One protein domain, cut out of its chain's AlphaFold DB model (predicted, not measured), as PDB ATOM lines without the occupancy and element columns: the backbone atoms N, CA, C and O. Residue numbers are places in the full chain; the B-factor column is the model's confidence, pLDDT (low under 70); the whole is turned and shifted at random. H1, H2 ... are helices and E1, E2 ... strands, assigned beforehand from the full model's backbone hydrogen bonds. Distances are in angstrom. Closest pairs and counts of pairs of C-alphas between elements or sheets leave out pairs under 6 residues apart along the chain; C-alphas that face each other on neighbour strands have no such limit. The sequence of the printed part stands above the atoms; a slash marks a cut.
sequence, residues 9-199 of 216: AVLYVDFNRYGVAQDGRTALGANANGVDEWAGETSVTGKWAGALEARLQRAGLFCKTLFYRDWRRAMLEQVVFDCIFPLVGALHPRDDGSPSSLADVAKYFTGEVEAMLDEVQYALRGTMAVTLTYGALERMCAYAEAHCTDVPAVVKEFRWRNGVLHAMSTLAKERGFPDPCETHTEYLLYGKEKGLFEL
ATOM      1  N   ALA A   9     -59.562  20.703 -13.678       95.00
ATOM      2  CA  ALA A   9     -59.045  21.959 -13.162       95.00
ATOM      3  C   ALA A   9     -57.712  21.757 -12.446       95.00
ATOM      4  O   ALA A   9     -57.493  20.743 -11.788       95.00
ATOM      5  N   VAL A  10     -56.856  22.756 -12.600       95.88
ATOM      6  CA  VAL A  10     -55.664  23.011 -11.797       95.88
ATOM      7  C   VAL A  10     -56.046  24.146 -10.868       95.88
ATOM      8  O   VAL A  10     -56.432  25.214 -11.346       95.88
ATOM      9  N   LEU A  11     -56.025  23.886  -9.564       95.31
ATOM     10  CA  LEU A  11     -56.476  24.834  -8.553       95.31
ATOM     11  C   LEU A  11     -55.274  25.375  -7.785       95.31
ATOM     12  O   LEU A  11     -54.472  24.609  -7.255       95.31
ATOM     13  N   TYR A  12     -55.221  26.696  -7.705       95.69
ATOM     14  CA  TYR A  12     -54.338  27.485  -6.865       95.69
ATOM     15  C   TYR A  12     -55.227  28.338  -5.965       95.69
ATOM     16  O   TYR A  12     -55.665  29.430  -6.331       95.69
ATOM     17  N   VAL A  13     -55.577  27.765  -4.819       92.88
ATOM     18  CA  VAL A  13     -56.454  28.371  -3.819       92.88
ATOM     19  C   VAL A  13     -55.837  28.095  -2.460       92.88
ATOM     20  O   VAL A  13     -55.479  26.954  -2.172       92.88
ATOM     21  N   ASP A  14     -55.739  29.132  -1.644       88.75
ATOM     22  CA  ASP A  14     -55.333  29.035  -0.248       88.75
ATOM     23  C   ASP A  14     -56.535  29.315   0.665       88.75
ATOM     24  O   ASP A  14     -57.588  29.762   0.212       88.75
ATOM     25  N   PHE A  15     -56.417  29.037   1.956       90.00
ATOM     26  CA  PHE A  15     -57.443  29.333   2.943       90.00
ATOM     27  C   PHE A  15     -56.824  30.117   4.086       90.00
ATOM     28  O   PHE A  15     -55.904  29.660   4.759       90.00
ATOM     29  N   ASN A  16     -57.383  31.291   4.368       88.50
ATOM     30  CA  ASN A  16     -56.934  32.048   5.528       88.50
ATOM     31  C   ASN A  16     -57.336  31.358   6.843       88.50
ATOM     32  O   ASN A  16     -58.132  30.419   6.876       88.50
ATOM     33  N   ARG A  17     -56.867  31.908   7.969       87.69
ATOM     34  CA  ARG A  17     -57.184  31.412   9.323       87.69
ATOM     35  C   ARG A  17     -58.679  31.311   9.665       87.69
ATOM     36  O   ARG A  17     -59.024  30.714  10.677       87.69
ATOM     37  N   TYR A  18     -59.556  31.929   8.875       92.12
ATOM     38  CA  TYR A  18     -61.009  31.880   9.048       92.12
ATOM     39  C   TYR A  18     -61.687  30.876   8.103       92.12
ATOM     40  O   TYR A  18     -62.914  30.819   8.059       92.12
ATOM     41  N   GLY A  19     -60.914  30.105   7.332       89.62
ATOM     42  CA  GLY A  19     -61.422  29.147   6.351       89.62
ATOM     43  C   GLY A  19     -61.995  29.795   5.089       89.62
ATOM     44  O   GLY A  19     -62.712  29.135   4.339       89.62
ATOM     45  N   VAL A  20     -61.713  31.079   4.844       91.62
ATOM     46  CA  VAL A  20     -62.145  31.766   3.622       91.62
ATOM     47  C   VAL A  20     -61.108  31.529   2.535       91.62
ATOM     48  O   VAL A  20     -59.921  31.780   2.752       91.62
ATOM     49  N   ALA A  21     -61.576  31.064   1.375       92.69
ATOM     50  CA  ALA A  21     -60.745  30.846   0.201       92.69
ATOM     51  C   ALA A  21     -60.080  32.153  -0.257       92.69
ATOM     52  O   ALA A  21     -60.717  33.207  -0.314       92.69
ATOM     53  N   GLN A  22     -58.805  32.060  -0.599       92.88
ATOM     54  CA  GLN A  22     -57.971  33.124  -1.126       92.88
ATOM     55  C   GLN A  22     -57.361  32.673  -2.442       92.88
ATOM     56  O   GLN A  22     -57.076  31.495  -2.654       92.88
ATOM     57  N   ASP A  23     -57.194  33.631  -3.338       93.94
ATOM     58  CA  ASP A  23     -56.617  33.375  -4.641       93.94
ATOM     59  C   ASP A  23     -55.108  33.121  -4.520       93.94
ATOM     60  O   ASP A  23     -54.410  33.861  -3.828       93.94
ATOM     61  N   GLY A  24     -54.620  32.061  -5.170       93.25
ATOM     62  CA  GLY A  24     -53.206  31.680  -5.152       93.25
ATOM     63  C   GLY A  24     -52.353  32.356  -6.228       93.25
ATOM     64  O   GLY A  24     -51.242  31.892  -6.487       93.25
ATOM     65  N   ARG A  25     -52.880  33.370  -6.926       95.00
ATOM     66  CA  ARG A  25     -52.189  34.024  -8.036       95.00
ATOM     67  C   ARG A  25     -51.176  35.047  -7.529       95.00
ATOM     68  O   ARG A  25     -51.532  36.019  -6.866       95.00
ATOM     69  N   THR A  26     -49.931  34.895  -7.966       95.69
ATOM     70  CA  THR A  26     -48.825  35.802  -7.624       95.69
ATOM     71  C   THR A  26     -48.419  36.619  -8.843       95.69
ATOM     72  O   THR A  26     -48.212  36.060  -9.920       95.69
ATOM     73  N   ALA A  27     -48.288  37.938  -8.700       94.81
ATOM     74  CA  ALA A  27     -47.795  38.796  -9.776       94.81
ATOM     75  C   ALA A  27     -46.283  38.611  -9.972       94.81
ATOM     76  O   ALA A  27     -45.522  38.735  -9.015       94.81
ATOM     77  N   LEU A  28     -45.853  38.361 -11.212       93.75
ATOM     78  CA  LEU A  28     -44.435  38.350 -11.602       93.75
ATOM     79  C   LEU A  28     -43.971  39.695 -12.181       93.75
ATOM     80  O   LEU A  28     -42.774  39.951 -12.276       93.75
ATOM     81  N   GLY A  29     -44.920  40.559 -12.549       91.56
ATOM     82  CA  GLY A  29     -44.662  41.809 -13.261       91.56
ATOM     83  C   GLY A  29     -44.770  41.643 -14.776       91.56
ATOM     84  O   GLY A  29     -45.168  40.594 -15.276       91.56
ATOM     85  N   ALA A  30     -44.458  42.705 -15.516       90.38
ATOM     86  CA  ALA A  30     -44.568  42.707 -16.968       90.38
ATOM     87  C   ALA A  30     -43.344  42.062 -17.633       90.38
ATOM     88  O   ALA A  30     -42.202  42.366 -17.284       90.38
ATOM     89  N   ASN A  31     -43.577  41.219 -18.637       86.56
ATOM     90  CA  ASN A  31     -42.507  40.681 -19.471       86.56
ATOM     91  C   ASN A  31     -41.941  41.729 -20.441       86.56
ATOM     92  O   ASN A  31     -42.399  42.870 -20.508       86.56
ATOM     93  N   ALA A  32     -40.961  41.326 -21.255       86.50
ATOM     94  CA  ALA A  32     -40.312  42.196 -22.239       86.50
ATOM     95  C   ALA A  32     -41.281  42.873 -23.238       86.50
ATOM     96  O   ALA A  32     -40.936  43.901 -23.816       86.50
ATOM     97  N   ASN A  33     -42.490  42.331 -23.423       88.69
ATOM     98  CA  ASN A  33     -43.522  42.894 -24.296       88.69
ATOM     99  C   ASN A  33     -44.535  43.783 -23.547       88.69
ATOM    100  O   ASN A  33     -45.520  44.213 -24.146       88.69
ATOM    101  N   GLY A  34     -44.330  44.040 -22.252       90.06
ATOM    102  CA  GLY A  34     -45.249  44.816 -21.422       90.06
ATOM    103  C   GLY A  34     -46.512  44.056 -21.005       90.06
ATOM    104  O   GLY A  34     -47.487  44.687 -20.609       90.06
ATOM    105  N   VAL A  35     -46.529  42.724 -21.125       89.12
ATOM    106  CA  VAL A  35     -47.665  41.889 -20.709       89.12
ATOM    107  C   VAL A  35     -47.423  41.393 -19.290       89.12
ATOM    108  O   VAL A  35     -46.393  40.772 -19.039       89.12
ATOM    109  N   ASP A  36     -48.373  41.640 -18.387       91.44
ATOM    110  CA  ASP A  36     -48.308  41.149 -17.009       91.44
ATOM    111  C   ASP A  36     -48.301  39.618 -16.965       91.44
ATOM    112  O   ASP A  36     -49.215  38.953 -17.467       91.44
ATOM    113  N   GLU A  37     -47.284  39.067 -16.315       92.25
ATOM    114  CA  GLU A  37     -47.126  37.647 -16.054       92.25
ATOM    115  C   GLU A  37     -47.469  37.313 -14.606       92.25
ATOM    116  O   GLU A  37     -47.340  38.120 -13.679       92.25
ATOM    117  N   TRP A  38     -47.943  36.085 -14.424       95.19
ATOM    118  CA  TRP A  38     -48.497  35.618 -13.167       95.19
ATOM    119  C   TRP A  38     -48.081  34.172 -12.916       95.19
ATOM    120  O   TRP A  38     -47.978  33.365 -13.843       95.19
ATOM    121  N   ALA A  39     -47.885  33.844 -11.647       95.69
ATOM    122  CA  ALA A  39     -47.753  32.485 -11.148       95.69
ATOM    123  C   ALA A  39     -49.043  32.053 -10.438       95.69
ATOM    124  O   ALA A  39     -49.894  32.888 -10.133       95.69
ATOM    125  N   GLY A  40     -49.193  30.752 -10.178       95.06
ATOM    126  CA  GLY A  40     -50.322  30.235  -9.395       95.06
ATOM    127  C   GLY A  40     -51.693  30.494 -10.030       95.06
ATOM    128  O   GLY A  40     -52.674  30.767  -9.347       95.06
ATOM    129  N   GLU A  41     -51.784  30.460 -11.360       95.50
ATOM    130  CA  GLU A  41     -53.038  30.739 -12.056       95.50
ATOM    131  C   GLU A  41     -53.943  29.503 -12.112       95.50
ATOM    132  O   GLU A  41     -53.714  28.575 -12.896       95.50
ATOM    133  N   THR A  42     -55.030  29.520 -11.336       97.31
ATOM    134  CA  THR A  42     -56.099  28.519 -11.446       97.31
ATOM    135  C   THR A  42     -56.619  28.446 -12.886       97.31
ATOM    136  O   THR A  42     -56.963  29.459 -13.506       97.31
ATOM    137  N   SER A  43     -56.704  27.235 -13.437       97.06
ATOM    138  CA  SER A  43     -57.136  27.025 -14.821       97.06
ATOM    139  C   SER A  43     -57.998  25.783 -15.005       97.06
ATOM    140  O   SER A  43     -57.858  24.790 -14.292       97.06
ATOM    141  N   VAL A  44     -58.904  25.833 -15.980       97.12
ATOM    142  CA  VAL A  44     -59.891  24.778 -16.243       97.12
ATOM    143  C   VAL A  44     -59.963  24.432 -17.729       97.12
ATOM    144  O   VAL A  44     -59.762  25.280 -18.594       97.12
ATOM    145  N   THR A  45     -60.272  23.175 -18.043       95.94
ATOM    146  CA  THR A  45     -60.568  22.705 -19.400       95.94
ATOM    147  C   THR A  45     -61.755  21.735 -19.417       95.94
ATOM    148  O   THR A  45     -62.216  21.289 -18.367       95.94
ATOM    149  N   GLY A  46     -62.260  21.406 -20.608       93.44
ATOM    150  CA  GLY A  46     -63.353  20.450 -20.823       93.44
ATOM    151  C   GLY A  46     -64.739  21.080 -21.011       93.44
ATOM    152  O   GLY A  46     -64.912  22.298 -20.966       93.44
ATOM    153  N   LYS A  47     -65.750  20.229 -21.225       92.94
ATOM    154  CA  LYS A  47     -67.123  20.619 -21.619       92.94
ATOM    155  C   LYS A  47     -67.759  21.710 -20.750       92.94
ATOM    156  O   LYS A  47     -68.473  22.565 -21.263       92.94
ATOM    157  N   TRP A  48     -67.523  21.667 -19.439       93.81
ATOM    158  CA  TRP A  48     -68.136  22.582 -18.469       93.81
ATOM    159  C   TRP A  48     -67.164  23.642 -17.930       93.81
ATOM    160  O   TRP A  48     -67.457  24.260 -16.906       93.81
ATOM    161  N   ALA A  49     -66.033  23.868 -18.606       94.69
ATOM    162  CA  ALA A  49     -64.981  24.783 -18.161       94.69
ATOM    163  C   ALA A  49     -65.499  26.196 -17.860       94.69
ATOM    164  O   ALA A  49     -65.364  26.664 -16.732       94.69
ATOM    165  N   GLY A  50     -66.222  26.811 -18.802       95.00
ATOM    166  CA  GLY A  50     -66.779  28.155 -18.608       95.00
ATOM    167  C   GLY A  50     -67.780  28.246 -17.449       95.00
ATOM    168  O   GLY A  50     -67.871  29.266 -16.770       95.00
ATOM    169  N   ALA A  51     -68.507  27.162 -17.152       95.88
ATOM    170  CA  ALA A  51     -69.417  27.130 -16.010       95.88
ATOM    171  C   ALA A  51     -68.673  27.030 -14.667       95.88
ATOM    172  O   ALA A  51     -69.204  27.478 -13.648       95.88
ATOM    173  N   LEU A  52     -67.488  26.413 -14.631       95.38
ATOM    174  CA  LEU A  52     -66.632  26.397 -13.444       95.38
ATOM    175  C   LEU A  52     -65.914  27.739 -13.272       95.38
ATOM    176  O   LEU A  52     -65.971  28.308 -12.185       95.38
ATOM    177  N   GLU A  53     -65.342  28.279 -14.348       96.81
ATOM    178  CA  GLU A  53     -64.716  29.603 -14.380       96.81
ATOM    179  C   GLU A  53     -65.663  30.679 -13.831       96.81
ATOM    180  O   GLU A  53     -65.332  31.367 -12.868       96.81
ATOM    181  N   ALA A  54     -66.898  30.744 -14.342       97.25
ATOM    182  CA  ALA A  54     -67.888  31.712 -13.878       97.25
ATOM    183  C   ALA A  54     -68.276  31.535 -12.397       97.25
ATOM    184  O   ALA A  54     -68.703  32.491 -11.751       97.25
ATOM    185  N   ARG A  55     -68.177  30.320 -11.836       96.31
ATOM    186  CA  ARG A  55     -68.431  30.087 -10.402       96.31
ATOM    187  C   ARG A  55     -67.274  30.589  -9.546       96.31
ATOM    188  O   ARG A  55     -67.542  31.240  -8.544       96.31
ATOM    189  N   LEU A  56     -66.036  30.313  -9.952       95.81
ATOM    190  CA  LEU A  56     -64.837  30.775  -9.251       95.81
ATOM    191  C   LEU A  56     -64.739  32.305  -9.280       95.81
ATOM    192  O   LEU A  56     -64.610  32.921  -8.227       95.81
ATOM    193  N   GLN A  57     -64.970  32.924 -10.440       96.00
ATOM    194  CA  GLN A  57     -64.963  34.384 -10.572       96.00
ATOM    195  C   GLN A  57     -66.038  35.057  -9.705       96.00
ATOM    196  O   GLN A  57     -65.769  36.068  -9.062       96.00
ATOM    197  N   ARG A  58     -67.247  34.477  -9.603       96.62
ATOM    198  CA  ARG A  58     -68.284  34.971  -8.672       96.62
ATOM    199  C   ARG A  58     -67.894  34.843  -7.200       96.62
ATOM    200  O   ARG A  58     -68.411  35.597  -6.384       96.62
ATOM    201  N   ALA A  59     -67.021  33.896  -6.867       93.81
ATOM    202  CA  ALA A  59     -66.458  33.741  -5.531       93.81
ATOM    203  C   ALA A  59     -65.228  34.642  -5.292       93.81
ATOM    204  O   ALA A  59     -64.635  34.568  -4.222       93.81
ATOM    205  N   GLY A  60     -64.846  35.485  -6.260       94.50
ATOM    206  CA  GLY A  60     -63.662  36.342  -6.169       94.50
ATOM    207  C   GLY A  60     -62.340  35.613  -6.418       94.50
ATOM    208  O   GLY A  60     -61.291  36.160  -6.102       94.50
ATOM    209  N   LEU A  61     -62.384  34.398  -6.975       96.25
ATOM    210  CA  LEU A  61     -61.209  33.600  -7.318       96.25
ATOM    211  C   LEU A  61     -60.938  33.700  -8.820       96.25
ATOM    212  O   LEU A  61     -61.842  33.533  -9.647       96.25
ATOM    213  N   PHE A  62     -59.687  33.956  -9.180       96.62
ATOM    214  CA  PHE A  62     -59.235  33.938 -10.554       96.62
ATOM    215  C   PHE A  62     -59.386  32.529 -11.126       96.62
ATOM    216  O   PHE A  62     -59.129  31.515 -10.481       96.62
ATOM    217  N   CYS A  63     -59.825  32.454 -12.374       97.12
ATOM    218  CA  CYS A  63     -59.836  31.221 -13.135       97.12
ATOM    219  C   CYS A  63     -59.791  31.582 -14.609       97.12
ATOM    220  O   CYS A  63     -60.513  32.487 -15.031       97.12
ATOM    221  N   LYS A  64     -58.974  30.861 -15.379       95.62
ATOM    222  CA  LYS A  64     -58.952  30.960 -16.839       95.62
ATOM    223  C   LYS A  64     -59.308  29.631 -17.493       95.62
ATOM    224  O   LYS A  64     -58.820  28.570 -17.092       95.62
ATOM    225  N   THR A  65     -60.115  29.687 -18.545       96.50
ATOM    226  CA  THR A  65     -60.359  28.520 -19.396       96.50
ATOM    227  C   THR A  65     -59.217  28.342 -20.397       96.50
ATOM    228  O   THR A  65     -58.840  29.272 -21.107       96.50
ATOM    229  N   LEU A  66     -58.674  27.127 -20.478       95.25
ATOM    230  CA  LEU A  66     -57.608  26.753 -21.406       95.25
ATOM    231  C   LEU A  66     -58.055  25.615 -22.328       95.25
ATOM    232  O   LEU A  66     -58.788  24.700 -21.937       95.25
ATOM    233  N   PHE A  67     -57.534  25.613 -23.557       93.50
ATOM    234  CA  PHE A  67     -57.600  24.428 -24.408       93.50
ATOM    235  C   PHE A  67     -56.786  23.292 -23.790       93.50
ATOM    236  O   PHE A  67     -55.742  23.529 -23.185       93.50
ATOM    237  N   TYR A  68     -57.229  22.047 -23.989       92.06
ATOM    238  CA  TYR A  68     -56.647  20.864 -23.343       92.06
ATOM    239  C   TYR A  68     -55.118  20.782 -23.466       92.06
ATOM    240  O   TYR A  68     -54.436  20.429 -22.508       92.06
ATOM    241  N   ARG A  69     -54.560  21.153 -24.626       92.06
ATOM    242  CA  ARG A  69     -53.109  21.165 -24.851       92.06
ATOM    243  C   ARG A  69     -52.376  22.103 -23.888       92.06
ATOM    244  O   ARG A  69     -51.347  21.718 -23.344       92.06
ATOM    245  N   ASP A  70     -52.891  23.312 -23.699       93.94
ATOM    246  CA  ASP A  70     -52.254  24.335 -22.866       93.94
ATOM    247  C   ASP A  70     -52.564  24.097 -21.384       93.94
ATOM    248  O   ASP A  70     -51.681  24.223 -20.542       93.94
ATOM    249  N   TRP A  71     -53.769  23.609 -21.074       95.31
ATOM    250  CA  TRP A  71     -54.113  23.131 -19.735       95.31
ATOM    251  C   TRP A  71     -53.203  21.988 -19.277       95.31
ATOM    252  O   TRP A  71     -52.733  21.984 -18.146       95.31
ATOM    253  N   ARG A  72     -52.888  21.033 -20.164       94.81
ATOM    254  CA  ARG A  72     -51.999  19.907 -19.844       94.81
ATOM    255  C   ARG A  72     -50.595  20.373 -19.452       94.81
ATOM    256  O   ARG A  72     -49.974  19.718 -18.622       94.81
ATOM    257  N   ARG A  73     -50.108  21.483 -20.021       95.88
ATOM    258  CA  ARG A  73     -48.838  22.105 -19.612       95.88
ATOM    259  C   ARG A  73     -48.937  22.671 -18.197       95.88
ATOM    260  O   ARG A  73     -48.094  22.332 -17.383       95.88
ATOM    261  N   ALA A  74     -49.989  23.435 -17.897       95.69
ATOM    262  CA  ALA A  74     -50.219  23.988 -16.558       95.69
ATOM    263  C   ALA A  74     -50.401  22.893 -15.489       95.69
ATOM    264  O   ALA A  74     -49.858  22.987 -14.395       95.69
ATOM    265  N   MET A  75     -51.115  21.815 -15.824       95.62
ATOM    266  CA  MET A  75     -51.293  20.665 -14.935       95.62
ATOM    267  C   MET A  75     -49.978  19.943 -14.663       95.62
ATOM    268  O   MET A  75     -49.679  19.637 -13.513       95.62
ATOM    269  N   LEU A  76     -49.175  19.693 -15.701       96.06
ATOM    270  CA  LEU A  76     -47.874  19.060 -15.512       96.06
ATOM    271  C   LEU A  76     -46.898  19.973 -14.770       96.06
ATOM    272  O   LEU A  76     -46.120  19.464 -13.981       96.06
ATOM    273  N   GLU A  77     -46.968  21.289 -14.957       97.19
ATOM    274  CA  GLU A  77     -46.195  22.250 -14.165       97.19
ATOM    275  C   GLU A  77     -46.509  22.115 -12.668       97.19
ATOM    276  O   GLU A  77     -45.589  21.955 -11.870       97.19
ATOM    277  N   GLN A  78     -47.791  22.059 -12.290       95.88
ATOM    278  CA  GLN A  78     -48.187  21.826 -10.897       95.88
ATOM    279  C   GLN A  78     -47.708  20.461 -10.377       95.88
ATOM    280  O   GLN A  78     -47.173  20.375  -9.276       95.88
ATOM    281  N   VAL A  79     -47.844  19.394 -11.171       95.44
ATOM    282  CA  VAL A  79     -47.360  18.059 -10.776       95.44
ATOM    283  C   VAL A  79     -45.844  18.052 -10.571       95.44
ATOM    284  O   VAL A  79     -45.365  17.457  -9.609       95.44
ATOM    285  N   VAL A  80     -45.086  18.709 -11.450       97.12
ATOM    286  CA  VAL A  80     -43.625  18.827 -11.337       97.12
ATOM    287  C   VAL A  80     -43.238  19.613 -10.088       97.12
ATOM    288  O   VAL A  80     -42.381  19.147  -9.338       97.12
ATOM    289  N   PHE A  81     -43.913  20.731  -9.810       97.56
ATOM    290  CA  PHE A  81     -43.754  21.477  -8.559       97.56
ATOM    291  C   PHE A  81     -43.957  20.571  -7.335       97.56
ATOM    292  O   PHE A  81     -43.089  20.490  -6.466       97.56
ATOM    293  N   ASP A  82     -45.056  19.812  -7.320       96.38
ATOM    294  CA  ASP A  82     -45.416  18.874  -6.252       96.38
ATOM    295  C   ASP A  82     -44.459  17.675  -6.112       96.38
ATOM    296  O   ASP A  82     -44.485  16.990  -5.084       96.38
ATOM    297  N   CYS A  83     -43.634  17.395  -7.124       96.88
ATOM    298  CA  CYS A  83     -42.591  16.372  -7.067       96.88
ATOM    299  C   CYS A  83     -41.271  16.945  -6.548       96.88
ATOM    300  O   CYS A  83     -40.726  16.423  -5.576       96.88
ATOM    301  N   ILE A  84     -40.780  18.011  -7.188       97.69
ATOM    302  CA  ILE A  84     -39.418  18.522  -7.003       97.69
ATOM    303  C   ILE A  84     -39.287  19.277  -5.681       97.69
ATOM    304  O   ILE A  84     -38.417  18.943  -4.880       97.69
ATOM    305  N   PHE A  85     -40.162  20.250  -5.407       98.25
ATOM    306  CA  PHE A  85     -40.008  21.114  -4.231       98.25
ATOM    307  C   PHE A  85     -40.078  20.323  -2.915       98.25
ATOM    308  O   PHE A  85     -39.187  20.488  -2.077       98.25
ATOM    309  N   PRO A  86     -41.061  19.418  -2.712       97.06
ATOM    310  CA  PRO A  86     -41.097  18.610  -1.500       97.06
ATOM    311  C   PRO A  86     -39.936  17.621  -1.388       97.06
ATOM    312  O   PRO A  86     -39.531  17.312  -0.272       97.06
ATOM    313  N   LEU A  87     -39.412  17.109  -2.509       97.25
ATOM    314  CA  LEU A  87     -38.276  16.188  -2.500       97.25
ATOM    315  C   LEU A  87     -36.989  16.904  -2.081       97.25
ATOM    316  O   LEU A  87     -36.334  16.449  -1.149       97.25
ATOM    317  N   VAL A  88     -36.668  18.032  -2.720       97.44
ATOM    318  CA  VAL A  88     -35.481  18.836  -2.388       97.44
ATOM    319  C   VAL A  88     -35.550  19.289  -0.930       97.44
ATOM    320  O   VAL A  88     -34.634  19.024  -0.159       97.44
ATOM    321  N   GLY A  89     -36.667  19.877  -0.494       96.69
ATOM    322  CA  GLY A  89     -36.780  20.344   0.891       96.69
ATOM    323  C   GLY A  89     -36.773  19.230   1.941       96.69
ATOM    324  O   GLY A  89     -36.336  19.470   3.063       96.69
ATOM    325  N   ALA A  90     -37.188  18.007   1.594       95.25
ATOM    326  CA  ALA A  90     -37.081  16.866   2.502       95.25
ATOM    327  C   ALA A  90     -35.626  16.428   2.735       95.25
ATOM    328  O   ALA A  90     -35.331  15.882   3.796       95.25
ATOM    329  N   LEU A  91     -34.723  16.658   1.774       95.56
ATOM    330  CA  LEU A  91     -33.292  16.359   1.913       95.56
ATOM    331  C   LEU A  91     -32.517  17.420   2.694       95.56
ATOM    332  O   LEU A  91     -31.432  17.129   3.196       95.56
ATOM    333  N   HIS A  92     -33.095  18.611   2.833       94.88
ATOM    334  CA  HIS A  92     -32.519  19.738   3.555       94.88
ATOM    335  C   HIS A  92     -33.395  20.104   4.760       94.88
ATOM    336  O   HIS A  92     -34.042  21.155   4.745       94.88
ATOM    337  N   PRO A  93     -33.490  19.248   5.799       92.56
ATOM    338  CA  PRO A  93     -34.187  19.616   7.025       92.56
ATOM    339  C   PRO A  93     -33.477  20.791   7.709       92.56
ATOM    340  O   PRO A  93     -32.276  21.002   7.541       92.56
ATOM    341  N   ARG A  94     -34.226  21.550   8.505       90.88
ATOM    342  CA  ARG A  94     -33.681  22.633   9.328       90.88
ATOM    343  C   ARG A  94     -32.815  22.068  10.461       90.88
ATOM    344  O   ARG A  94     -32.913  20.889  10.798       90.88
ATOM    345  N   ASP A  95     -32.011  22.923  11.092       90.00
ATOM    346  CA  ASP A  95     -31.088  22.539  12.178       90.00
ATOM    347  C   ASP A  95     -31.784  21.867  13.377       90.00
ATOM    348  O   ASP A  95     -31.182  21.069  14.094       90.00
ATOM    349  N   ASP A  96     -33.066  22.171  13.595       90.69
ATOM    350  CA  ASP A  96     -33.908  21.565  14.632       90.69
ATOM    351  C   ASP A  96     -34.521  20.210  14.219       90.69
ATOM    352  O   ASP A  96     -35.295  19.618  14.972       90.69
ATOM    353  N   GLY A  97     -34.178  19.711  13.028       86.69
ATOM    354  CA  GLY A  97     -34.696  18.479  12.439       86.69
ATOM    355  C   GLY A  97     -36.091  18.613  11.824       86.69
ATOM    356  O   GLY A  97     -36.635  17.618  11.342       86.69
ATOM    357  N   SER A  98     -36.692  19.807  11.830       89.56
ATOM    358  CA  SER A  98     -37.992  20.031  11.196       89.56
ATOM    359  C   SER A  98     -37.874  20.120   9.665       89.56
ATOM    360  O   SER A  98     -36.821  20.499   9.140       89.56
ATOM    361  N   PRO A  99     -38.933  19.772   8.907       91.06
ATOM    362  CA  PRO A  99     -38.923  19.937   7.456       91.06
ATOM    363  C   PRO A  99     -38.774  21.408   7.056       91.06
ATOM    364  O   PRO A  99     -39.451  22.276   7.613       91.06
ATOM    365  N   SER A 100     -37.955  21.682   6.039       95.44
ATOM    366  CA  SER A 100     -37.922  23.000   5.393       95.44
ATOM    367  C   SER A 100     -39.284  23.348   4.793       95.44
ATOM    368  O   SER A 100     -40.043  22.457   4.414       95.44
ATOM    369  N   SER A 101     -39.626  24.633   4.698       97.12
ATOM    370  CA  SER A 101     -40.838  25.041   3.976       97.12
ATOM    371  C   SER A 101     -40.603  25.013   2.461       97.12
ATOM    372  O   SER A 101     -39.461  25.121   2.012       97.12
ATOM    373  N   LEU A 102     -41.657  24.919   1.639       97.56
ATOM    374  CA  LEU A 102     -41.472  25.042   0.181       97.56
ATOM    375  C   LEU A 102     -40.960  26.441  -0.208       97.56
ATOM    376  O   LEU A 102     -40.251  26.572  -1.203       97.56
ATOM    377  N   ALA A 103     -41.276  27.477   0.578       97.62
ATOM    378  CA  ALA A 103     -40.700  28.809   0.397       97.62
ATOM    379  C   ALA A 103     -39.183  28.839   0.664       97.62
ATOM    380  O   ALA A 103     -38.459  29.533  -0.044       97.62
ATOM    381  N   ASP A 104     -38.681  28.083   1.647       97.56
ATOM    382  CA  ASP A 104     -37.234  27.965   1.890       97.56
ATOM    383  C   ASP A 104     -36.540  27.274   0.712       97.56
ATOM    384  O   ASP A 104     -35.471  27.706   0.281       97.56
ATOM    385  N   VAL A 105     -37.181  26.246   0.140       98.12
ATOM    386  CA  VAL A 105     -36.705  25.568  -1.077       98.12
ATOM    387  C   VAL A 105     -36.560  26.549  -2.235       98.12
ATOM    388  O   VAL A 105     -35.506  26.595  -2.867       98.12
ATOM    389  N   ALA A 106     -37.580  27.380  -2.460       97.81
ATOM    390  CA  ALA A 106     -37.566  28.396  -3.506       97.81
ATOM    391  C   ALA A 106     -36.416  29.403  -3.351       97.81
ATOM    392  O   ALA A 106     -35.821  29.792  -4.353       97.81
ATOM    393  N   LYS A 107     -36.093  29.790  -2.109       97.25
ATOM    394  CA  LYS A 107     -35.115  30.844  -1.793       97.25
ATOM    395  C   LYS A 107     -33.671  30.366  -1.747       97.25
ATOM    396  O   LYS A 107     -32.775  31.101  -2.151       97.25
ATOM    397  N   TYR A 108     -33.435  29.186  -1.178       97.56
ATOM    398  CA  TYR A 108     -32.085  28.738  -0.821       97.56
ATOM    399  C   TYR A 108     -31.575  27.592  -1.692       97.56
ATOM    400  O   TYR A 108     -30.366  27.418  -1.809       97.56
ATOM    401  N   PHE A 109     -32.474  26.844  -2.333       97.44
ATOM    402  CA  PHE A 109     -32.139  25.620  -3.066       97.44
ATOM    403  C   PHE A 109     -32.562  25.684  -4.542       97.44
ATOM    404  O   PHE A 109     -32.707  24.657  -5.202       97.44
ATOM    405  N   THR A 110     -32.729  26.893  -5.094       97.19
ATOM    406  CA  THR A 110     -33.196  27.116  -6.474       97.19
ATOM    407  C   THR A 110     -32.326  26.416  -7.517       97.19
ATOM    408  O   THR A 110     -32.859  25.896  -8.487       97.19
ATOM    409  N   GLY A 111     -31.005  26.356  -7.311       97.50
ATOM    410  CA  GLY A 111     -30.090  25.689  -8.244       97.50
ATOM    411  C   GLY A 111     -30.296  24.171  -8.322       97.50
ATOM    412  O   GLY A 111     -30.223  23.595  -9.403       97.50
ATOM    413  N   GLU A 112     -30.612  23.518  -7.198       97.25
ATOM    414  CA  GLU A 112     -30.960  22.087  -7.189       97.25
ATOM    415  C   GLU A 112     -32.314  21.845  -7.862       97.25
ATOM    416  O   GLU A 112     -32.470  20.904  -8.643       97.25
ATOM    417  N   VAL A 113     -33.283  22.728  -7.600       98.00
ATOM    418  CA  VAL A 113     -34.599  22.694  -8.248       98.00
ATOM    419  C   VAL A 113     -34.464  22.867  -9.761       98.00
ATOM    420  O   VAL A 113     -35.089  22.114 -10.500       98.00
ATOM    421  N   GLU A 114     -33.654  23.819 -10.225       97.50
ATOM    422  CA  GLU A 114     -33.411  24.083 -11.647       97.50
ATOM    423  C   GLU A 114     -32.790  22.871 -12.348       97.50
ATOM    424  O   GLU A 114     -33.329  22.403 -13.351       97.50
ATOM    425  N   ALA A 115     -31.724  22.302 -11.776       96.19
ATOM    426  CA  ALA A 115     -31.053  21.135 -12.343       96.19
ATOM    427  C   ALA A 115     -32.008  19.934 -12.489       96.19
ATOM    428  O   ALA A 115     -32.051  19.285 -13.537       96.19
ATOM    429  N   MET A 116     -32.822  19.666 -11.462       97.31
ATOM    430  CA  MET A 116     -33.823  18.599 -11.508       97.31
ATOM    431  C   MET A 116     -34.979  18.931 -12.465       97.31
ATOM    432  O   MET A 116     -35.511  18.049 -13.141       97.31
ATOM    433  N   LEU A 117     -35.385  20.199 -12.546       97.69
ATOM    434  CA  LEU A 117     -36.449  20.650 -13.439       97.69
ATOM    435  C   LEU A 117     -36.056  20.472 -14.907       97.69
ATOM    436  O   LEU A 117     -36.889  20.030 -15.698       97.69
ATOM    437  N   ASP A 118     -34.819  20.786 -15.283       96.19
ATOM    438  CA  ASP A 118     -34.321  20.591 -16.647       96.19
ATOM    439  C   ASP A 118     -34.411  19.126 -17.068       96.19
ATOM    440  O   ASP A 118     -35.008  18.798 -18.100       96.19
ATOM    441  N   GLU A 119     -33.909  18.230 -16.226       95.38
ATOM    442  CA  GLU A 119     -33.999  16.787 -16.408       95.38
ATOM    443  C   GLU A 119     -35.454  16.311 -16.586       95.38
ATOM    444  O   GLU A 119     -35.804  15.655 -17.576       95.38
ATOM    445  N   VAL A 120     -36.343  16.707 -15.671       96.31
ATOM    446  CA  VAL A 120     -37.760  16.329 -15.724       96.31
ATOM    447  C   VAL A 120     -38.442  16.890 -16.976       96.31
ATOM    448  O   VAL A 120     -39.252  16.202 -17.600       96.31
ATOM    449  N   GLN A 121     -38.097  18.101 -17.417       95.50
ATOM    450  CA  GLN A 121     -38.610  18.667 -18.666       95.50
ATOM    451  C   GLN A 121     -38.199  17.840 -19.893       95.50
ATOM    452  O   GLN A 121     -39.027  17.627 -20.790       95.50
ATOM    453  N   TYR A 122     -36.961  17.338 -19.939       94.00
ATOM    454  CA  TYR A 122     -36.523  16.420 -20.993       94.00
ATOM    455  C   TYR A 122     -37.317  15.110 -20.962       94.00
ATOM    456  O   TYR A 122     -37.816  14.669 -22.007       94.00
ATOM    457  N   ALA A 123     -37.518  14.529 -19.778       94.44
ATOM    458  CA  ALA A 123     -38.303  13.310 -19.608       94.44
ATOM    459  C   ALA A 123     -39.765  13.490 -20.047       94.44
ATOM    460  O   ALA A 123     -40.301  12.659 -20.789       94.44
ATOM    461  N   LEU A 124     -40.412  14.598 -19.669       94.88
ATOM    462  CA  LEU A 124     -41.781  14.927 -20.079       94.88
ATOM    463  C   LEU A 124     -41.906  15.101 -21.595       94.88
ATOM    464  O   LEU A 124     -42.882  14.638 -22.201       94.88
ATOM    465  N   ARG A 125     -40.907  15.718 -22.235       94.12
ATOM    466  CA  ARG A 125     -40.880  15.865 -23.693       94.12
ATOM    467  C   ARG A 125     -40.794  14.504 -24.380       94.12
ATOM    468  O   ARG A 125     -41.551  14.264 -25.319       94.12
ATOM    469  N   GLY A 126     -39.922  13.619 -23.898       90.56
ATOM    470  CA  GLY A 126     -39.708  12.290 -24.477       90.56
ATOM    471  C   GLY A 126     -40.853  11.302 -24.235       90.56
ATOM    472  O   GLY A 126     -41.177  10.509 -25.116       90.56
ATOM    473  N   THR A 127     -41.493  11.350 -23.066       89.88
ATOM    474  CA  THR A 127     -42.494  10.346 -22.652       89.88
ATOM    475  C   THR A 127     -43.936  10.797 -22.870       89.88
ATOM    476  O   THR A 127     -44.799   9.990 -23.214       89.88
ATOM    477  N   MET A 128     -44.217  12.086 -22.675       90.62
ATOM    478  CA  MET A 128     -45.574  12.635 -22.672       90.62
ATOM    479  C   MET A 128     -45.840  13.594 -23.837       90.62
ATOM    480  O   MET A 128     -46.995  14.003 -24.011       90.62
ATOM    481  N   ALA A 129     -44.815  13.926 -24.630       93.56
ATOM    482  CA  ALA A 129     -44.859  14.942 -25.681       93.56
ATOM    483  C   ALA A 129     -45.344  16.306 -25.154       93.56
ATOM    484  O   ALA A 129     -46.160  16.983 -25.784       93.56
ATOM    485  N   VAL A 130     -44.876  16.692 -23.961       94.00
ATOM    486  CA  VAL A 130     -45.173  17.992 -23.350       94.00
ATOM    487  C   VAL A 130     -43.877  18.712 -23.007       94.00
ATOM    488  O   VAL A 130     -42.981  18.133 -22.408       94.00
ATOM    489  N   THR A 131     -43.816  19.991 -23.363       94.81
ATOM    490  CA  THR A 131     -42.805  20.936 -22.881       94.81
ATOM    491  C   THR A 131     -43.511  21.933 -21.972       94.81
ATOM    492  O   THR A 131     -44.581  22.429 -22.355       94.81
ATOM    493  N   LEU A 132     -42.938  22.193 -20.795       95.06
ATOM    494  CA  LEU A 132     -43.434  23.225 -19.885       95.06
ATOM    495  C   LEU A 132     -43.297  24.609 -20.527       95.06
ATOM    496  O   LEU A 132     -42.520  24.815 -21.461       95.06
ATOM    497  N   THR A 133     -44.113  25.553 -20.071       93.62
ATOM    498  CA  THR A 133     -44.076  26.917 -20.600       93.62
ATOM    499  C   THR A 133     -42.819  27.624 -20.102       93.62
ATOM    500  O   THR A 133     -42.461  27.480 -18.935       93.62
ATOM    501  N   TYR A 134     -42.180  28.417 -20.968       91.69
ATOM    502  CA  TYR A 134     -41.054  29.279 -20.594       91.69
ATOM    503  C   TYR A 134     -41.355  30.054 -19.302       91.69
ATOM    504  O   TYR A 134     -42.495  30.479 -19.106       91.69
ATOM    505  N   GLY A 135     -40.372  30.198 -18.415       93.38
ATOM    506  CA  GLY A 135     -40.565  30.835 -17.110       93.38
ATOM    507  C   GLY A 135     -41.146  29.912 -16.022       93.38
ATOM    508  O   GLY A 135     -41.770  30.393 -15.076       93.38
ATOM    509  N   ALA A 136     -41.094  28.584 -16.208       96.25
ATOM    510  CA  ALA A 136     -41.704  27.627 -15.277       96.25
ATOM    511  C   ALA A 136     -41.052  27.662 -13.891       96.25
ATOM    512  O   ALA A 136     -41.772  27.652 -12.896       96.25
ATOM    513  N   LEU A 137     -39.721  27.741 -13.826       97.25
ATOM    514  CA  LEU A 137     -38.992  27.818 -12.562       97.25
ATOM    515  C   LEU A 137     -39.381  29.077 -11.785       97.25
ATOM    516  O   LEU A 137     -39.733  29.008 -10.614       97.25
ATOM    517  N   GLU A 138     -39.396  30.217 -12.465       96.62
ATOM    518  CA  GLU A 138     -39.721  31.524 -11.907       96.62
ATOM    519  C   GLU A 138     -41.153  31.551 -11.367       96.62
ATOM    520  O   GLU A 138     -41.384  32.018 -10.251       96.62
ATOM    521  N   ARG A 139     -42.115  30.977 -12.107       97.44
ATOM    522  CA  ARG A 139     -43.494  30.812 -11.619       97.44
ATOM    523  C   ARG A 139     -43.563  29.919 -10.385       97.44
ATOM    524  O   ARG A 139     -44.247  30.267  -9.426       97.44
ATOM    525  N   MET A 140     -42.877  28.778 -10.400       97.81
ATOM    526  CA  MET A 140     -42.858  27.846  -9.273       97.81
ATOM    527  C   MET A 140     -42.276  28.492  -8.011       97.81
ATOM    528  O   MET A 140     -42.894  28.415  -6.948       97.81
ATOM    529  N   CYS A 141     -41.134  29.173  -8.131       97.94
ATOM    530  CA  CYS A 141     -40.491  29.866  -7.018       97.94
ATOM    531  C   CYS A 141     -41.362  31.006  -6.489       97.94
ATOM    532  O   CYS A 141     -41.629  31.057  -5.293       97.94
ATOM    533  N   ALA A 142     -41.893  31.866  -7.363       97.31
ATOM    534  CA  ALA A 142     -42.747  32.974  -6.939       97.31
ATOM    535  C   ALA A 142     -44.029  32.501  -6.239       97.31
ATOM    536  O   ALA A 142     -44.459  33.101  -5.254       97.31
ATOM    537  N   TYR A 143     -44.636  31.414  -6.724       97.38
ATOM    538  CA  TYR A 143     -45.782  30.807  -6.053       97.38
ATOM    539  C   TYR A 143     -45.398  30.273  -4.665       97.38
ATOM    540  O   TYR A 143     -46.072  30.583  -3.682       97.38
ATOM    541  N   ALA A 144     -44.295  29.523  -4.563       97.38
ATOM    542  CA  ALA A 144     -43.824  28.980  -3.292       97.38
ATOM    543  C   ALA A 144     -43.481  30.071  -2.270       97.38
ATOM    544  O   ALA A 144     -43.872  29.969  -1.110       97.38
ATOM    545  N   GLU A 145     -42.789  31.129  -2.684       96.69
ATOM    546  CA  GLU A 145     -42.428  32.236  -1.798       96.69
ATOM    547  C   GLU A 145     -43.643  33.015  -1.290       96.69
ATOM    548  O   GLU A 145     -43.638  33.463  -0.143       96.69
ATOM    549  N   ALA A 146     -44.676  33.166  -2.123       95.25
ATOM    550  CA  ALA A 146     -45.878  33.915  -1.776       95.25
ATOM    551  C   ALA A 146     -46.865  33.116  -0.912       95.25
ATOM    552  O   ALA A 146     -47.484  33.688  -0.018       95.25
ATOM    553  N   HIS A 147     -47.020  31.815  -1.178       94.69
ATOM    554  CA  HIS A 147     -48.119  31.013  -0.620       94.69
ATOM    555  C   HIS A 147     -47.674  29.817   0.225       94.69
ATOM    556  O   HIS A 147     -48.496  29.216   0.911       94.69
ATOM    557  N   CYS A 148     -46.391  29.452   0.213       95.12
ATOM    558  CA  CYS A 148     -45.921  28.215   0.836       95.12
ATOM    559  C   CYS A 148     -44.915  28.444   1.975       95.12
ATOM    560  O   CYS A 148     -44.046  27.601   2.210       95.12
ATOM    561  N   THR A 149     -45.038  29.561   2.701       93.94
ATOM    562  CA  THR A 149     -44.165  29.919   3.839       93.94
ATOM    563  C   THR A 149     -44.262  28.940   5.003       93.94
ATOM    564  O   THR A 149     -43.256  28.632   5.634       93.94
ATOM    565  N   ASP A 150     -45.460  28.410   5.250       91.50
ATOM    566  CA  ASP A 150     -45.740  27.478   6.348       91.50
ATOM    567  C   ASP A 150     -46.047  26.056   5.848       91.50
ATOM    568  O   ASP A 150     -46.472  25.188   6.613       91.50
ATOM    569  N   VAL A 151     -45.843  25.796   4.552       93.88
ATOM    570  CA  VAL A 151     -46.091  24.485   3.944       93.88
ATOM    571  C   VAL A 151     -44.817  23.647   4.043       93.88
ATOM    572  O   VAL A 151     -43.835  23.973   3.373       93.88
ATOM    573  N   PRO A 152     -44.802  22.558   4.833       95.88
ATOM    574  CA  PRO A 152     -43.605  21.748   5.008       95.88
ATOM    575  C   PRO A 152     -43.309  20.914   3.753       95.88
ATOM    576  O   PRO A 152     -44.195  20.253   3.200       95.88
ATOM    577  N   ALA A 153     -42.043  20.899   3.347       96.06
ATOM    578  CA  ALA A 153     -41.502  20.095   2.264       96.06
ATOM    579  C   ALA A 153     -41.419  18.629   2.691       96.06
ATOM    580  O   ALA A 153     -40.452  18.174   3.294       96.06
ATOM    581  N   VAL A 154     -42.492  17.890   2.418       93.75
ATOM    582  CA  VAL A 154     -42.593  16.471   2.760       93.75
ATOM    583  C   VAL A 154     -43.037  15.692   1.539       93.75
ATOM    584  O   VAL A 154     -44.046  16.017   0.909       93.75
ATOM    585  N   VAL A 155     -42.324  14.606   1.248       93.50
ATOM    586  CA  VAL A 155     -42.696  13.665   0.192       93.50
ATOM    587  C   VAL A 155     -43.995  12.955   0.585       93.50
ATOM    588  O   VAL A 155     -44.038  12.157   1.519       93.50
ATOM    589  N   LYS A 156     -45.079  13.257  -0.134       90.00
ATOM    590  CA  LYS A 156     -46.421  12.690   0.078       90.00
ATOM    591  C   LYS A 156     -46.971  12.117  -1.220       90.00
ATOM    592  O   LYS A 156     -46.429  12.357  -2.293       90.00
ATOM    593  N   GLU A 157     -48.048  11.335  -1.112       89.31
ATOM    594  CA  GLU A 157     -48.822  10.835  -2.261       89.31
ATOM    595  C   GLU A 157     -47.953  10.194  -3.358       89.31
ATOM    596  O   GLU A 157     -48.218  10.365  -4.547       89.31
ATOM    597  N   PHE A 158     -46.907   9.454  -2.953       90.62
ATOM    598  CA  PHE A 158     -45.807   9.030  -3.828       90.62
ATOM    599  C   PHE A 158     -46.291   8.508  -5.181       90.62
ATOM    600  O   PHE A 158     -45.836   8.984  -6.210       90.62
ATOM    601  N   ARG A 159     -47.273   7.598  -5.193       89.38
ATOM    602  CA  ARG A 159     -47.833   7.006  -6.419       89.38
ATOM    603  C   ARG A 159     -48.234   8.036  -7.486       89.38
ATOM    604  O   ARG A 159     -48.081   7.751  -8.667       89.38
ATOM    605  N   TRP A 160     -48.786   9.175  -7.076       87.44
ATOM    606  CA  TRP A 160     -49.354  10.192  -7.967       87.44
ATOM    607  C   TRP A 160     -48.408  11.368  -8.226       87.44
ATOM    608  O   TRP A 160     -48.604  12.081  -9.205       87.44
ATOM    609  N   ARG A 161     -47.391  11.544  -7.373       93.06
ATOM    610  CA  ARG A 161     -46.342  12.563  -7.501       93.06
ATOM    611  C   ARG A 161     -45.046  11.919  -8.004       93.06
ATOM    612  O   ARG A 161     -44.981  11.445  -9.136       93.06
ATOM    613  N   ASN A 162     -44.044  11.812  -7.132       94.69
ATOM    614  CA  ASN A 162     -42.704  11.303  -7.433       94.69
ATOM    615  C   ASN A 162     -42.673   9.907  -8.082       94.69
ATOM    616  O   ASN A 162     -41.773   9.598  -8.857       94.69
ATOM    617  N   GLY A 163     -43.675   9.071  -7.825       92.69
ATOM    618  CA  GLY A 163     -43.826   7.748  -8.418       92.69
ATOM    619  C   GLY A 163     -44.076   7.770  -9.925       92.69
ATOM    620  O   GLY A 163     -43.735   6.800 -10.594       92.69
ATOM    621  N   VAL A 164     -44.619   8.860 -10.476       91.19
ATOM    622  CA  VAL A 164     -44.780   9.022 -11.928       91.19
ATOM    623  C   VAL A 164     -43.415   9.163 -12.598       91.19
ATOM    624  O   VAL A 164     -43.142   8.452 -13.562       91.19
ATOM    625  N   LEU A 165     -42.549  10.025 -12.058       93.75
ATOM    626  CA  LEU A 165     -41.187  10.234 -12.559       93.75
ATOM    627  C   LEU A 165     -40.331   8.978 -12.355       93.75
ATOM    628  O   LEU A 165     -39.737   8.473 -13.302       93.75
ATOM    629  N   HIS A 166     -40.405   8.369 -11.169       93.38
ATOM    630  CA  HIS A 166     -39.706   7.112 -10.882       93.38
ATOM    631  C   HIS A 166     -40.125   5.959 -11.810       93.38
ATOM    632  O   HIS A 166     -39.310   5.121 -12.207       93.38
ATOM    633  N   ALA A 167     -41.403   5.904 -12.197       91.81
ATOM    634  CA  ALA A 167     -41.882   4.926 -13.169       91.81
ATOM    635  C   ALA A 167     -41.316   5.182 -14.576       91.81
ATOM    636  O   ALA A 167     -41.012   4.218 -15.280       91.81
ATOM    637  N   MET A 168     -41.135   6.447 -14.983       92.69
ATOM    638  CA  MET A 168     -40.461   6.786 -16.245       92.69
ATOM    639  C   MET A 168     -39.009   6.300 -16.232       92.69
ATOM    640  O   MET A 168     -38.583   5.639 -17.182       92.69
ATOM    641  N   SER A 169     -38.295   6.544 -15.132       94.06
ATOM    642  CA  SER A 169     -36.923   6.077 -14.911       94.06
ATOM    643  C   SER A 169     -36.794   4.561 -14.962       94.06
ATOM    644  O   SER A 169     -35.965   4.013 -15.690       94.06
ATOM    645  N   THR A 170     -37.667   3.864 -14.236       92.19
ATOM    646  CA  THR A 170     -37.678   2.399 -14.189       92.19
ATOM    647  C   THR A 170     -37.957   1.807 -15.571       92.19
ATOM    648  O   THR A 170     -37.211   0.943 -16.031       92.19
ATOM    649  N   LEU A 171     -38.964   2.323 -16.282       91.94
ATOM    650  CA  LEU A 171     -39.320   1.844 -17.617       91.94
ATOM    651  C   LEU A 171     -38.202   2.082 -18.644       91.94
ATOM    652  O   LEU A 171     -37.987   1.247 -19.525       91.94
ATOM    653  N   ALA A 172     -37.496   3.213 -18.561       92.69
ATOM    654  CA  ALA A 172     -36.356   3.497 -19.430       92.69
ATOM    655  C   ALA A 172     -35.220   2.489 -19.196       92.69
ATOM    656  O   ALA A 172     -34.760   1.856 -20.151       92.69
ATOM    657  N   LYS A 173     -34.859   2.252 -17.927       93.00
ATOM    658  CA  LYS A 173     -33.836   1.271 -17.532       93.00
ATOM    659  C   LYS A 173     -34.194  -0.150 -17.962       93.00
ATOM    660  O   LYS A 173     -33.352  -0.860 -18.507       93.00
ATOM    661  N   GLU A 174     -35.448  -0.566 -17.779       93.62
ATOM    662  CA  GLU A 174     -35.941  -1.881 -18.221       93.62
ATOM    663  C   GLU A 174     -35.793  -2.087 -19.733       93.62
ATOM    664  O   GLU A 174     -35.531  -3.198 -20.194       93.62
ATOM    665  N   ARG A 175     -35.917  -1.006 -20.507       92.69
ATOM    666  CA  ARG A 175     -35.752  -1.000 -21.965       92.69
ATOM    667  C   ARG A 175     -34.301  -0.818 -22.422       92.69
ATOM    668  O   ARG A 175     -34.060  -0.780 -23.625       92.69
ATOM    669  N   GLY A 176     -33.345  -0.725 -21.496       94.38
ATOM    670  CA  GLY A 176     -31.924  -0.537 -21.799       94.38
ATOM    671  C   GLY A 176     -31.538   0.899 -22.168       94.38
ATOM    672  O   GLY A 176     -30.452   1.107 -22.706       94.38
ATOM    673  N   PHE A 177     -32.403   1.876 -21.897       93.50
ATOM    674  CA  PHE A 177     -32.083   3.297 -22.027       93.50
ATOM    675  C   PHE A 177     -31.487   3.844 -20.718       93.50
ATOM    676  O   PHE A 177     -31.741   3.273 -19.651       93.50
ATOM    677  N   PRO A 178     -30.701   4.938 -20.779       93.44
ATOM    678  CA  PRO A 178     -30.272   5.648 -19.577       93.44
ATOM    679  C   PRO A 178     -31.475   6.192 -18.797       93.44
ATOM    680  O   PRO A 178     -32.575   6.322 -19.340       93.44
ATOM    681  N   ASP A 179     -31.250   6.503 -17.523       94.88
ATOM    682  CA  ASP A 179     -32.263   7.126 -16.682       94.88
ATOM    683  C   ASP A 179     -32.585   8.543 -17.197       94.88
ATOM    684  O   ASP A 179     -31.684   9.376 -17.243       94.88
ATOM    685  N   PRO A 180     -33.828   8.842 -17.614       94.50
ATOM    686  CA  PRO A 180     -34.230  10.189 -17.998       94.50
ATOM    687  C   PRO A 180     -34.406  11.132 -16.801       94.50
ATOM    688  O   PRO A 180     -34.568  12.328 -17.027       94.50
ATOM    689  N   CYS A 181     -34.468  10.601 -15.573       95.31
ATOM    690  CA  CYS A 181     -34.593  11.347 -14.323       95.31
ATOM    691  C   CYS A 181     -33.595  10.820 -13.268       95.31
ATOM    692  O   CYS A 181     -33.989  10.384 -12.185       95.31
ATOM    693  N   GLU A 182     -32.311  10.782 -13.626       95.06
ATOM    694  CA  GLU A 182     -31.187  10.343 -12.798       95.06
ATOM    695  C   GLU A 182     -31.079  11.115 -11.478       95.06
ATOM    696  O   GLU A 182     -31.090  10.481 -10.421       95.06
ATOM    697  N   THR A 183     -31.052  12.452 -11.511       95.75
ATOM    698  CA  THR A 183     -30.894  13.279 -10.294       95.75
ATOM    699  C   THR A 183     -32.090  13.087  -9.364       95.75
ATOM    700  O   THR A 183     -31.946  12.861  -8.161       95.75
ATOM    701  N   HIS A 184     -33.299  13.104  -9.930       96.44
ATOM    702  CA  HIS A 184     -34.530  12.808  -9.192       96.44
ATOM    703  C   HIS A 184     -34.507  11.418  -8.534       96.44
ATOM    704  O   HIS A 184     -34.851  11.274  -7.356       96.44
ATOM    705  N   THR A 185     -34.072  10.396  -9.274       95.31
ATOM    706  CA  THR A 185     -33.985   9.018  -8.776       95.31
ATOM    707  C   THR A 185     -32.953   8.894  -7.659       95.31
ATOM    708  O   THR A 185     -33.226   8.244  -6.647       95.31
ATOM    709  N   GLU A 186     -31.791   9.528  -7.803       95.19
ATOM    710  CA  GLU A 186     -30.755   9.565  -6.770       95.19
ATOM    711  C   GLU A 186     -31.293  10.179  -5.473       95.19
ATOM    712  O   GLU A 186     -31.164   9.577  -4.407       95.19
ATOM    713  N   TYR A 187     -31.989  11.314  -5.566       96.19
ATOM    714  CA  TYR A 187     -32.542  12.021  -4.409       96.19
ATOM    715  C   TYR A 187     -33.591  11.177  -3.675       96.19
ATOM    716  O   TYR A 187     -33.610  11.128  -2.441       96.19
ATOM    717  N   LEU A 188     -34.438  10.452  -4.414       95.25
ATOM    718  CA  LEU A 188     -35.398   9.514  -3.827       95.25
ATOM    719  C   LEU A 188     -34.715   8.374  -3.067       95.25
ATOM    720  O   LEU A 188     -35.147   8.017  -1.967       95.25
ATOM    721  N   LEU A 189     -33.673   7.782  -3.650       93.31
ATOM    722  CA  LEU A 189     -32.946   6.672  -3.035       93.31
ATOM    723  C   LEU A 189     -32.151   7.135  -1.814       93.31
ATOM    724  O   LEU A 189     -32.219   6.485  -0.770       93.31
ATOM    725  N   TYR A 190     -31.480   8.280  -1.918       94.56
ATOM    726  CA  TYR A 190     -30.733   8.890  -0.825       94.56
ATOM    727  C   TYR A 190     -31.649   9.248   0.352       94.56
ATOM    728  O   TYR A 190     -31.380   8.861   1.490       94.56
ATOM    729  N   GLY A 191     -32.781   9.910   0.089       93.31
ATOM    730  CA  GLY A 191     -33.738  10.265   1.137       93.31
ATOM    731  C   GLY A 191     -34.323   9.045   1.849       93.31
ATOM    732  O   GLY A 191     -34.463   9.042   3.075       93.31
ATOM    733  N   LYS A 192     -34.569   7.961   1.105       92.25
ATOM    734  CA  LYS A 192     -34.982   6.678   1.677       92.25
ATOM    735  C   LYS A 192     -33.885   6.051   2.545       92.25
ATOM    736  O   LYS A 192     -34.181   5.580   3.639       92.25
ATOM    737  N   GLU A 193     -32.639   6.015   2.073       93.19
ATOM    738  CA  GLU A 193     -31.504   5.443   2.817       93.19
ATOM    739  C   GLU A 193     -31.263   6.182   4.139       93.19
ATOM    740  O   GLU A 193     -31.005   5.561   5.168       93.19
ATOM    741  N   LYS A 194     -31.422   7.509   4.128       90.94
ATOM    742  CA  LYS A 194     -31.331   8.362   5.319       90.94
ATOM    743  C   LYS A 194     -32.548   8.281   6.242       90.94
ATOM    744  O   LYS A 194     -32.524   8.883   7.310       90.94
ATOM    745  N   GLY A 195     -33.596   7.551   5.857       90.44
ATOM    746  CA  GLY A 195     -34.825   7.433   6.640       90.44
ATOM    747  C   GLY A 195     -35.634   8.731   6.718       90.44
ATOM    748  O   GLY A 195     -36.399   8.903   7.662       90.44
ATOM    749  N   LEU A 196     -35.473   9.640   5.749       89.06
ATOM    750  CA  LEU A 196     -36.191  10.922   5.703       89.06
ATOM    751  C   LEU A 196     -37.655  10.746   5.280       89.06
ATOM    752  O   LEU A 196     -38.530  11.503   5.697       89.06
ATOM    753  N   PHE A 197     -37.932   9.735   4.456       89.25
ATOM    754  CA  PHE A 197     -39.278   9.338   4.056       89.25
ATOM    755  C   PHE A 197     -39.312   7.872   3.615       89.25
ATOM    756  O   PHE A 197     -38.307   7.288   3.208       89.25
ATOM    757  N   GLU A 198     -40.501   7.275   3.661       85.56
ATOM    758  CA  GLU A 198     -40.720   5.911   3.191       85.56
ATOM    759  C   GLU A 198     -41.138   5.890   1.719       85.56
ATOM    760  O   GLU A 198     -41.997   6.656   1.276       85.56
ATOM    761  N   LEU A 199     -40.562   4.956   0.959       84.06
ATOM    762  CA  LEU A 199     -40.994   4.660  -0.403       84.06
ATOM    763  C   LEU A 199     -41.819   3.368  -0.424       84.06
ATOM    764  O   LEU A 199     -41.430   2.394   0.228       84.06
TER     765      LEU A 199
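AT A GLANCE: This is residues 9 to 199 of the 216 residues of the protein "Hypothetical protein" of Rhizochromulina marina (UniProt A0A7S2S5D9). A long helix, H2, runs from a small lobe at one end, made of the hairpin E1 and E2, the short strand E5 and H1, into a larger body of crossed helices, where H3, H4, H5, H6 and H7 gather round its later part. A second hairpin, E3 and E4, packs on H5. The printed part has 191 residues, with five named strands, E1 to E5, followed by seven named helices, H1 to H7. It is mostly helix, with two antiparallel sheets of two strands each, E1 - E2 and E3 - E4. The whole is compact, with a radius of gyration of the C-alphas of 17.3 A, and spans 48 by 42 by 33 A.

IN THESE COORDINATES: E1 is residues 13 to 15, beginning at C-alpha 13 (-56.454, 28.371, -3.819), and E2 is residues 21 to 23. E2 runs on into E3, residues 26 to 30, 12.4 A long, across a break of 2 residues. E4 is residues 36 to 39, and E5 is residues 43 to 45. H1, residues 49 to 58, is 14.3 A long. H2, residues 68 to 91, is 34.7 A long, from C-alpha 68 (-56.647, 20.864, -23.343). H3 is residues 102 to 108. H4, residues 110 to 128, is 25.0 A long, and H5, residues 136 to 147, is 16.4 A. H6, residues 162 to 174, is 18.3 A long. H7, residues 182 to 193, ends at C-alpha 193 (-31.504, 5.443, 2.817).

HOW THE PARTS SIT: H4 is the hub, touching H2, H5, H6 and H7. With residues 112 to 120 alone it touches H2, at a steep tilt of 42 degrees, opposite ways; their closest C-alphas, Ile 84 and Val 113, are 6.5 A apart. H4 only just touches H5 and H6, with 3 pairs of C-alphas within 8 A each; the closest are Glu 114 and Leu 137, 6.8 A, and Thr 127 and Met 168, 7.6 A. H3 touches H5, closest at the C-alphas of Ala 103 and Glu 145, 4.4 A. H6 touches H7, closest at the C-alphas of His 166 and Thr 185, 6.4 A. The closest C-alphas of E4 and H5, Ala 39 and Arg 139, are 4.6 A apart. In the hairpin E3 and E4, N 28 and O 37 are within hydrogen-bond range at 2.9 A; in the hairpin E1 and E2, N 22 and O 14 are at 2.7 A. E5 pairs with no named strand, but its residues 43 to 44 pair antiparallel with residues 9 to 10 and parallel with residues 64 to 65. H1 touches no helix; its closest C-alpha to E5 is that of Glu 53, 7.1 A from that of Val 44. Every O i to N i+4 pair is within hydrogen-bond range in H3, H4, H5, H6 and H7, against 5 of 6 in H1 and 18 of 20 in H2.

THE WHOLE: The two C-alphas farthest apart, those of Tyr 18 and Gly 176, are 53.4 A apart. The printed part has no cut, and its one long link is residues 148 to 161, between H5 and H6. The mean pLDDT of the printed part is 94.2, and no printed residue is under 70.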